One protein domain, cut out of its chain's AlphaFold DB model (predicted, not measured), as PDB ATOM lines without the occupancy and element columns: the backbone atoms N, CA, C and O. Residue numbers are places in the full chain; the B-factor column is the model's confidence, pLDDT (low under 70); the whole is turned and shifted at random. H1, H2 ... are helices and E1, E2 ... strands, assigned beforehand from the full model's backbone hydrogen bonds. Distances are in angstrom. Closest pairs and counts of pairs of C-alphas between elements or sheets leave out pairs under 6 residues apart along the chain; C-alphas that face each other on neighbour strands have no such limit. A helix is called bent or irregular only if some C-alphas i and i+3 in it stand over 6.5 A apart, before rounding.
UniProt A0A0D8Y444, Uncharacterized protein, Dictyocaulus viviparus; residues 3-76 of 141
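AT A GLANCE: This is residues 3 to 76 of the 141 residues of an uncharacterized protein of Dictyocaulus viviparus (UniProt A0A0D8Y444). A long two-stranded hairpin, E1 and E2, is the backbone of this domain, with the short strand E3 beside E2 near the hairpin's open end and the helix H2 leading away from the sheet near the turn end. Residues 49 to 63, with no named element, run from E3 back along the hairpin to H2, while the small helix H1 only grazes the sheet near the open end. The printed part has 74 residues with two named helices and three named strands, in the order H1, E1, E2, E3, H2; the class is mixed, helices and strands. The sheet, in the order E1, E2, E3, is antiparallel throughout. The whole is only just compact, close to loose, with a radius of gyration of the C-alphas of 13.4 A and spans of 39 by 28 by 23 A.

IN THESE COORDINATES: Find C-alpha 19 at (221.089, 116.726, 268.875); from there E1, residues 19 to 27, runs 25.5 A to C-alpha 27 at (241.774, 131.248, 265.603). E2, residues 30 to 38, runs 26.2 A, and E3, residues 46 to 48, is short. H1 is residues 3 to 7. H2, residues 64 to 74, runs 15.7 A to C-alpha 74 at (236.100, 107.954, 278.769); it is only just irregular, with C-alphas 70 and 73 6.7 A apart.

HOW THE PARTS SIT: Begin with the meander E1, E2, E3, each strand the antiparallel neighbour of the one before. E1 and E2 form a hairpin at 159 degrees; look for N 23 and O 34, 2.9 A apart and within hydrogen-bond range. E2 and E3, also a hairpin, stand at 129 degrees, with N 37 and O 47 within hydrogen-bond range at 2.8 A. Residues 62 to 63 pair antiparallel with residues 32 to 33 of E2. H2 is on the sheet at a height over the sheet of 8.2 A, over none of the strands; its closest C-alphas with E2 are those of Tyr 32 and Ile 64, 5.1 A apart. H1 only grazes the sheet; its closest C-alphas with E2 are those of Ala 7 and Tyr 37, 7.6 A apart. H1 and H2 are apart. Every O i to N i+4 pair is within hydrogen-bond range in H1, and 5 of 7 are in H2.

THE WHOLE: The two C-alphas farthest apart are those of Arg 11 and Asn 28, at 42.5 A. The printed part has no cut. The links from H1 to E1 and from E3 to H2 are long, the link from E2 to E3 is short, and that from E1 to E2 is tight. The mean pLDDT of the printed part of this model is 83.7; residues 3 to 11 are under 70.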
ATOM      1  N   LEU A   3     225.365 118.217 282.608       58.88
ATOM      2  CA  LEU A   3     224.927 117.770 281.273       58.88
ATOM      3  C   LEU A   3     223.697 116.848 281.270       58.88
ATOM      4  O   LEU A   3     222.762 117.058 280.501       58.88
ATOM      5  N   LEU A   4     223.664 115.860 282.169       60.34
ATOM      6  CA  LEU A   4     222.552 114.909 282.288       60.34
ATOM      7  C   LEU A   4     221.226 115.597 282.640       60.34
ATOM      8  O   LEU A   4     220.175 115.167 282.183       60.34
ATOM      9  N   LYS A   5     221.253 116.678 283.425       62.72
ATOM     10  CA  LYS A   5     220.034 117.398 283.813       62.72
ATOM     11  C   LYS A   5     219.442 118.178 282.636       62.72
ATOM     12  O   LYS A   5     218.224 118.269 282.532       62.72
ATOM     13  N   ILE A   6     220.294 118.720 281.768       63.25
ATOM     14  CA  ILE A   6     219.893 119.523 280.605       63.25
ATOM     15  C   ILE A   6     219.444 118.612 279.456       63.25
ATOM     16  O   ILE A   6     218.380 118.822 278.878       63.25
ATOM     17  N   ALA A   7     220.207 117.554 279.175       60.75
ATOM     18  CA  ALA A   7     219.934 116.644 278.063       60.75
ATOM     19  C   ALA A   7     218.728 115.714 278.297       60.75
ATOM     20  O   ALA A   7     218.162 115.187 277.344       60.75
ATOM     21  N   LEU A   8     218.321 115.492 279.554       65.06
ATOM     22  CA  LEU A   8     217.291 114.504 279.898       65.06
ATOM     23  C   LEU A   8     215.981 115.106 280.430       65.06
ATOM     24  O   LEU A   8     215.079 114.364 280.829       65.06
ATOM     25  N   TYR A   9     215.833 116.429 280.461       53.38
ATOM     26  CA  TYR A   9     214.605 117.058 280.949       53.38
ATOM     27  C   TYR A   9     213.489 117.033 279.880       53.38
ATOM     28  O   TYR A   9     213.763 117.409 278.739       53.38
ATOM     29  N   PRO A  10     212.228 116.654 280.205       55.00
ATOM     30  CA  PRO A  10     211.688 116.320 281.532       55.00
ATOM     31  C   PRO A  10     211.520 114.813 281.829       55.00
ATOM     32  O   PRO A  10     211.146 114.467 282.946       55.00
ATOM     33  N   ARG A  11     211.744 113.902 280.868       63.06
ATOM     34  CA  ARG A  11     211.398 112.463 281.009       63.06
ATOM     35  C   ARG A  11     212.584 111.506 281.165       63.06
ATOM     36  O   ARG A  11     212.416 110.299 281.012       63.06
ATOM     37  N   GLY A  12     213.782 112.006 281.445       70.38
ATOM     38  CA  GLY A  12     214.964 111.157 281.601       70.38
ATOM     39  C   GLY A  12     215.539 110.635 280.278       70.38
ATOM     40  O   GLY A  12     216.390 109.751 280.308       70.38
ATOM     41  N   ARG A  13     215.064 111.128 279.125       72.38
ATOM     42  CA  ARG A  13     215.511 110.728 277.780       72.38
ATOM     43  C   ARG A  13     215.525 111.944 276.848       72.38
ATOM     44  O   ARG A  13     214.623 112.775 276.992       72.38
ATOM     45  N   PRO A  14     216.488 112.037 275.914       79.00
ATOM     46  CA  PRO A  14     216.461 113.059 274.873       79.00
ATOM     47  C   PRO A  14     215.204 112.929 274.005       79.00
ATOM     48  O   PRO A  14     214.652 111.832 273.861       79.00
ATOM     49  N   ASP A  15     214.757 114.042 273.427       80.25
ATOM     50  CA  ASP A  15     213.720 114.031 272.391       80.25
ATOM     51  C   ASP A  15     214.220 113.284 271.140       80.25
ATOM     52  O   ASP A  15     215.424 113.168 270.909       80.25
ATOM     53  N   PHE A  16     213.303 112.801 270.304       82.81
ATOM     54  CA  PHE A  16     213.613 112.056 269.081       82.81
ATOM     55  C   PHE A  16     214.517 112.839 268.119       82.81
ATOM     56  O   PHE A  16     215.325 112.249 267.408       82.81
ATOM     57  N   VAL A  17     214.389 114.164 268.104       87.06
ATOM     58  CA  VAL A  17     215.194 115.061 267.261       87.06
ATOM     59  C   VAL A  17     216.269 115.824 268.037       87.06
ATOM     60  O   VAL A  17     216.853 116.771 267.503       87.06
ATOM     61  N   ALA A  18     216.493 115.468 269.303       88.06
ATOM     62  CA  ALA A  18     217.523 116.107 270.101       88.06
ATOM     63  C   ALA A  18     218.902 115.825 269.490       88.06
ATOM     64  O   ALA A  18     219.176 114.718 269.022       88.06
ATOM     65  N   ALA A  19     219.777 116.826 269.496       89.88
ATOM     66  CA  ALA A  19     221.089 116.726 268.875       89.88
ATOM     67  C   ALA A  19     222.153 117.392 269.741       89.88
ATOM     68  O   ALA A  19     221.968 118.517 270.205       89.88
ATOM     69  N   ILE A  20     223.286 116.711 269.912       91.12
ATOM     70  CA  ILE A  20     224.521 117.314 270.416       91.12
ATOM     71  C   ILE A  20     225.405 117.588 269.204       91.12
ATOM     72  O   ILE A  20     225.667 116.689 268.409       91.12
ATOM     73  N   THR A  21     225.839 118.834 269.054       92.94
ATOM     74  CA  THR A  21     226.690 119.287 267.952       92.94
ATOM     75  C   THR A  21     228.028 119.736 268.512       92.94
ATOM     76  O   THR A  21     228.074 120.524 269.454       92.94
ATOM     77  N   PHE A  22     229.112 119.235 267.926       92.81
ATOM     78  CA  PHE A  22     230.469 119.684 268.214       92.81
ATOM     79  C   PHE A  22     230.925 120.570 267.063       92.81
ATOM     80  O   PHE A  22     231.021 120.110 265.926       92.81
ATOM     81  N   GLU A  23     231.196 121.836 267.348       94.44
ATOM     82  CA  GLU A  23     231.718 122.773 266.361       94.44
ATOM     83  C   GLU A  23     233.203 122.999 266.611       94.44
ATOM     84  O   GLU A  23     233.590 123.461 267.686       94.44
ATOM     85  N   LEU A  24     234.033 122.690 265.615       94.00
ATOM     86  CA  LEU A  24     235.462 122.969 265.646       94.00
ATOM     87  C   LEU A  24     235.737 124.334 265.009       94.00
ATOM     88  O   LEU A  24     235.485 124.552 263.824       94.00
ATOM     89  N   TRP A  25     236.304 125.229 265.800       92.12
ATOM     90  CA  TRP A  25     236.682 126.584 265.433       92.12
ATOM     91  C   TRP A  25     238.204 126.720 265.426       92.12
ATOM     92  O   TRP A  25     238.911 126.025 266.155       92.12
ATOM     93  N   LYS A  26     238.722 127.646 264.618       92.12
ATOM     94  CA  LYS A  26     240.153 127.954 264.552       92.12
ATOM     95  C   LYS A  26     240.373 129.457 264.660       92.12
ATOM     96  O   LYS A  26     239.771 130.213 263.900       92.12
ATOM     97  N   ASN A  27     241.275 129.876 265.547       86.62
ATOM     98  CA  ASN A  27     241.774 131.248 265.603       86.62
ATOM     99  C   ASN A  27     243.298 131.243 265.470       86.62
ATOM    100  O   ASN A  27     243.997 130.749 266.351       86.62
ATOM    101  N   ASN A  28     243.816 131.798 264.372       85.94
ATOM    102  CA  ASN A  28     245.241 131.793 264.034       85.94
ATOM    103  C   ASN A  28     245.850 130.374 264.057       85.94
ATOM    104  O   ASN A  28     245.773 129.643 263.067       85.94
ATOM    105  N   THR A  29     246.444 129.990 265.187       83.88
ATOM    106  CA  THR A  29     247.115 128.708 265.445       83.88
ATOM    107  C   THR A  29     246.355 127.795 266.406       83.88
ATOM    108  O   THR A  29     246.639 126.601 266.444       83.88
ATOM    109  N   GLU A  30     245.399 128.330 267.164       87.75
ATOM    110  CA  GLU A  30     244.661 127.608 268.202       87.75
ATOM    111  C   GLU A  30     243.338 127.057 267.656       87.75
ATOM    112  O   GLU A  30     242.709 127.655 266.773       87.75
ATOM    113  N   HIS A  31     242.934 125.898 268.174       93.75
ATOM    114  CA  HIS A  31     241.686 125.229 267.820       93.75
ATOM    115  C   HIS A  31     240.807 125.120 269.058       93.75
ATOM    116  O   HIS A  31     241.271 124.707 270.122       93.75
ATOM    117  N   TYR A  32     239.530 125.441 268.895       93.56
ATOM    118  CA  TYR A  32     238.563 125.421 269.980       93.56
ATOM    119  C   TYR A  32     237.333 124.637 269.576       93.56
ATOM    120  O   TYR A  32     236.947 124.617 268.411       93.56
ATOM    121  N   VAL A  33     236.686 124.032 270.554       94.06
ATOM    122  CA  VAL A  33     235.453 123.290 270.385       94.06
ATOM    123  C   VAL A  33     234.347 123.981 271.166       94.06
ATOM    124  O   VAL A  33     234.525 124.350 272.330       94.06
ATOM    125  N   LYS A  34     233.199 124.140 270.512       93.44
ATOM    126  CA  LYS A  34     231.926 124.442 271.166       93.44
ATOM    127  C   LYS A  34     231.058 123.198 271.161       93.44
ATOM    128  O   LYS A  34     230.968 122.511 270.142       93.44
ATOM    129  N   VAL A  35     230.423 122.913 272.290       91.69
ATOM    130  CA  VAL A  35     229.484 121.799 272.428       91.69
ATOM    131  C   VAL A  35     228.097 122.381 272.604       91.69
ATOM    132  O   VAL A  35     227.822 123.048 273.593       91.69
ATOM    133  N   LEU A  36     227.223 122.134 271.640       92.19
ATOM    134  CA  LEU A  36     225.888 122.708 271.591       92.19
ATOM    135  C   LEU A  36     224.834 121.610 271.689       92.19
ATOM    136  O   LEU A  36     225.006 120.528 271.130       92.19
ATOM    137  N   TYR A  37     223.720 121.895 272.355       90.56
ATOM    138  CA  TYR A  37     222.587 120.983 272.464       90.56
ATOM    139  C   TYR A  37     221.305 121.614 271.958       90.56
ATOM    140  O   TYR A  37     220.850 122.634 272.471       90.56
ATOM    141  N   ARG A  38     220.689 120.953 270.984       89.81
ATOM    142  CA  ARG A  38     219.336 121.248 270.537       89.81
ATOM    143  C   ARG A  38     218.384 120.245 271.166       89.81
ATOM    144  O   ARG A  38     218.560 119.041 270.997       89.81
ATOM    145  N   GLN A  39     217.369 120.747 271.861       84.50
ATOM    146  CA  GLN A  39     216.460 119.903 272.631       84.50
ATOM    147  C   GLN A  39     215.349 119.271 271.784       84.50
ATOM    148  O   GLN A  39     215.063 118.097 271.981       84.50
ATOM    149  N   SER A  40     214.700 120.021 270.885       82.75
ATOM    150  CA  SER A  40     213.525 119.537 270.142       82.75
ATOM    151  C   SER A  40     213.334 120.252 268.796       82.75
ATOM    152  O   SER A  40     214.128 121.106 268.403       82.75
ATOM    153  N   THR A  41     212.278 119.903 268.052       80.88
ATOM    154  CA  THR A  41     211.868 120.645 266.845       80.88
ATOM    155  C   THR A  41     211.080 121.906 267.171       80.88
ATOM    156  O   THR A  41     211.007 122.807 266.342       80.88
ATOM    157  N   GLU A  42     210.456 121.952 268.349       82.06
ATOM    158  CA  GLU A  42     209.675 123.103 268.814       82.06
ATOM    159  C   GLU A  42     210.589 124.236 269.281       82.06
ATOM    160  O   GLU A  42     210.259 125.408 269.116       82.06
ATOM    161  N   ASN A  43     211.759 123.880 269.819       77.69
ATOM    162  CA  ASN A  43     212.802 124.813 270.205       77.69
ATOM    163  C   ASN A  43     214.025 124.654 269.290       77.69
ATOM    164  O   ASN A  43     214.787 123.694 269.407       77.69
ATOM    165  N   ASN A  44     214.208 125.607 268.377       80.81
ATOM    166  CA  ASN A  44     215.343 125.622 267.453       80.81
ATOM    167  C   ASN A  44     216.617 126.225 268.056       80.81
ATOM    168  O   ASN A  44     217.643 126.239 267.376       80.81
ATOM    169  N   ASP A  45     216.567 126.700 269.299       88.44
ATOM    170  CA  ASP A  45     217.729 127.276 269.955       88.44
ATOM    171  C   ASP A  45     218.716 126.184 270.372       88.44
ATOM    172  O   ASP A  45     218.353 125.078 270.790       88.44
ATOM    173  N   PHE A  46     219.994 126.532 270.272       89.88
ATOM    174  CA  PHE A  46     221.089 125.713 270.760       89.88
ATOM    175  C   PHE A  46     221.506 126.204 272.144       89.88
ATOM    176  O   PHE A  46     221.859 127.367 272.331       89.88
ATOM    177  N   ILE A  47     221.474 125.296 273.114       90.38
ATOM    178  CA  ILE A  47     221.989 125.514 274.461       90.38
ATOM    179  C   ILE A  47     223.489 125.240 274.429       90.38
ATOM    180  O   ILE A  47     223.907 124.148 274.038       90.38
ATOM    181  N   ASP A  48     224.294 126.211 274.848       91.12
ATOM    182  CA  ASP A  48     225.737 126.025 274.965       91.12
ATOM    183  C   ASP A  48     226.062 125.153 276.186       91.12
ATOM    184  O   ASP A  48     225.788 125.514 277.331       91.12
ATOM    185  N   LEU A  49     226.616 123.973 275.920       90.25
ATOM    186  CA  LEU A  49     227.064 123.011 276.918       90.25
ATOM    187  C   LEU A  49     228.565 123.111 277.196       90.25
ATOM    188  O   LEU A  49     229.058 122.422 278.086       90.25
ATOM    189  N   THR A  50     229.302 123.943 276.463       90.12
ATOM    190  CA  THR A  50     230.747 124.125 276.651       90.12
ATOM    191  C   THR A  50     231.100 124.457 278.108       90.12
ATOM    192  O   THR A  50     231.982 123.795 278.658       90.12
ATOM    193  N   PRO A  51     230.377 125.362 278.806       89.44
ATOM    194  CA  PRO A  51     230.676 125.689 280.204       89.44
ATOM    195  C   PRO A  51     230.363 124.562 281.202       89.44
ATOM    196  O   PRO A  51     230.810 124.623 282.350       89.44
ATOM    197  N   GLU A  52     229.583 123.553 280.798       87.12
ATOM    198  CA  GLU A  52     229.226 122.397 281.634       87.12
ATOM    199  C   GLU A  52     230.337 121.338 281.681       87.12
ATOM    200  O   GLU A  52     230.305 120.431 282.522       87.12
ATOM    201  N   ILE A  53     231.326 121.449 280.793       86.25
ATOM    202  CA  ILE A  53     232.544 120.649 280.830       86.25
ATOM    203  C   ILE A  53     233.436 121.252 281.911       86.25
ATOM    204  O   ILE A  53     233.828 122.413 281.833       86.25
ATOM    205  N   GLU A  54     233.752 120.467 282.941       86.00
ATOM    206  CA  GLU A  54     234.431 120.960 284.146       86.00
ATOM    207  C   GLU A  54     235.749 121.688 283.838       86.00
ATOM    208  O   GLU A  54     236.032 122.729 284.431       86.00
ATOM    209  N   SER A  55     236.511 121.192 282.858       85.19
ATOM    210  CA  SER A  55     237.770 121.788 282.401       85.19
ATOM    211  C   SER A  55     237.600 123.050 281.542       85.19
ATOM    212  O   SER A  55     238.560 123.800 281.381       85.19
ATOM    213  N   CYS A  56     236.397 123.315 281.031       87.31
ATOM    214  CA  CYS A  56     236.065 124.455 280.170       87.31
ATOM    215  C   CYS A  56     235.147 125.475 280.877       87.31
ATOM    216  O   CYS A  56     234.533 126.331 280.238       87.31
ATOM    217  N   LYS A  57     234.999 125.372 282.203       86.25
ATOM    218  CA  LYS A  57     234.029 126.155 282.970       86.25
ATOM    219  C   LYS A  57     234.265 127.663 282.824       86.25
ATOM    220  O   LYS A  57     235.381 128.145 282.998       86.25
ATOM    221  N   ASN A  58     233.181 128.409 282.606       83.38
ATOM    222  CA  ASN A  58     233.172 129.863 282.372       83.38
ATOM    223  C   ASN A  58     233.896 130.319 281.088       83.38
ATOM    224  O   ASN A  58     234.258 131.491 280.992       83.38
ATOM    225  N   LEU A  59     234.122 129.420 280.128       84.00
ATOM    226  CA  LEU A  59     234.661 129.765 278.815       84.00
ATOM    227  C   LEU A  59     233.573 129.625 277.751       84.00
ATOM    228  O   LEU A  59     232.825 128.650 277.748       84.00
ATOM    229  N   ASP A  60     233.542 130.569 276.812       82.62
ATOM    230  CA  ASP A  60     232.632 130.529 275.658       82.62
ATOM    231  C   ASP A  60     233.073 129.496 274.607       82.62
ATOM    232  O   ASP A  60     232.321 129.147 273.706       82.62
ATOM    233  N   SER A  61     234.317 129.025 274.672       84.56
ATOM    234  CA  SER A  61     234.879 128.006 273.783       84.56
ATOM    235  C   SER A  61     235.960 127.229 274.523       84.56
ATOM    236  O   SER A  61     236.730 127.833 275.272       84.56
ATOM    237  N   CYS A  62     236.060 125.920 274.297       91.12
ATOM    238  CA  CYS A  62     237.064 125.095 274.959       91.12
ATOM    239  C   CYS A  62     238.245 124.797 274.041       91.12
ATOM    240  O   CYS A  62     238.035 124.372 272.911       91.12
ATOM    241  N   ASP A  63     239.478 124.985 274.511       92.12
ATOM    242  CA  ASP A  63     240.662 124.542 273.768       92.12
ATOM    243  C   ASP A  63     240.579 123.030 273.494       92.12
ATOM    244  O   ASP A  63     240.217 122.246 274.378       92.12
ATOM    245  N   ILE A  64     240.897 122.617 272.265       91.81
ATOM    246  CA  ILE A  64     240.756 121.215 271.858       91.81
ATOM    247  C   ILE A  64     241.602 120.269 272.717       91.81
ATOM    248  O   ILE A  64     241.138 119.181 273.039       91.81
ATOM    249  N   ASN A  65     242.787 120.694 273.160       90.94
ATOM    250  CA  ASN A  65     243.671 119.873 273.986       90.94
ATOM    251  C   ASN A  65     243.103 119.717 275.405       90.94
ATOM    252  O   ASN A  65     243.257 118.677 276.043       90.94
ATOM    253  N   VAL A  66     242.423 120.753 275.909       90.69
ATOM    254  CA  VAL A  66     241.729 120.706 277.205       90.69
ATOM    255  C   VAL A  66     240.534 119.758 277.139       90.69
ATOM    256  O   VAL A  66     240.303 118.996 278.083       90.69
ATOM    257  N   LEU A  67     239.793 119.781 276.030       89.25
ATOM    258  CA  LEU A  67     238.694 118.850 275.792       89.25
ATOM    259  C   LEU A  67     239.199 117.410 275.645       89.25
ATOM    260  O   LEU A  67     238.670 116.521 276.304       89.25
ATOM    261  N   GLU A  68     240.222 117.177 274.825       89.69
ATOM    262  CA  GLU A  68     240.812 115.854 274.595       89.69
ATOM    263  C   GLU A  68     241.248 115.213 275.913       89.69
ATOM    264  O   GLU A  68     240.817 114.107 276.235       89.69
ATOM    265  N   LYS A  69     241.969 115.973 276.742       90.00
ATOM    266  CA  LYS A  69     242.389 115.534 278.073       90.00
ATOM    267  C   LYS A  69     241.216 115.219 279.003       90.00
ATOM    268  O   LYS A  69     241.288 114.293 279.805       90.00
ATOM    269  N   ALA A  70     240.125 115.979 278.927       85.50
ATOM    270  CA  ALA A  70     238.924 115.689 279.712       85.50
ATOM    271  C   ALA A  70     238.212 114.409 279.238       85.50
ATOM    272  O   ALA A  70     237.552 113.742 280.034       85.50
ATOM    273  N   LEU A  71     238.352 114.064 277.955       86.50
ATOM    274  CA  LEU A  71     237.759 112.875 277.353       86.50
ATOM    275  C   LEU A  71     238.602 111.608 277.540       86.50
ATOM    276  O   LEU A  71     238.042 110.521 277.428       86.50
ATOM    277  N   GLU A  72     239.893 111.714 277.876       86.56
ATOM    278  CA  GLU A  72     240.783 110.564 278.131       86.56
ATOM    279  C   GLU A  72     240.182 109.558 279.124       86.56
ATOM    280  O   GLU A  72     240.254 108.354 278.899       86.56
ATOM    281  N   ALA A  73     239.507 110.031 280.178       80.69
ATOM    282  CA  ALA A  73     238.868 109.166 281.178       80.69
ATOM    283  C   ALA A  73     237.710 108.308 280.626       80.69
ATOM    284  O   ALA A  73     237.273 107.365 281.286       80.69
ATOM    285  N   PHE A  74     237.193 108.651 279.446       80.88
ATOM    286  CA  PHE A  74     236.100 107.954 278.769       80.88
ATOM    287  C   PHE A  74     236.565 107.208 277.516       80.88
ATOM    288  O   PHE A  74     235.775 106.470 276.927       80.88
ATOM    289  N   GLN A  75     237.819 107.395 277.092       77.56
ATOM    290  CA  GLN A  75     238.385 106.612 276.004       77.56
ATOM    291  C   GLN A  75     238.594 105.178 276.486       77.56
ATOM    292  O   GLN A  75     239.170 104.926 277.541       77.56
ATOM    293  N   THR A  76     238.117 104.229 275.694       75.56
ATOM    294  CA  THR A  76     238.425 102.815 275.870       75.56
ATOM    295  C   THR A  76     239.151 102.342 274.622       75.56
ATOM    296  O   THR A  76     238.684 102.570 273.507       75.56
TER     297      THR A  76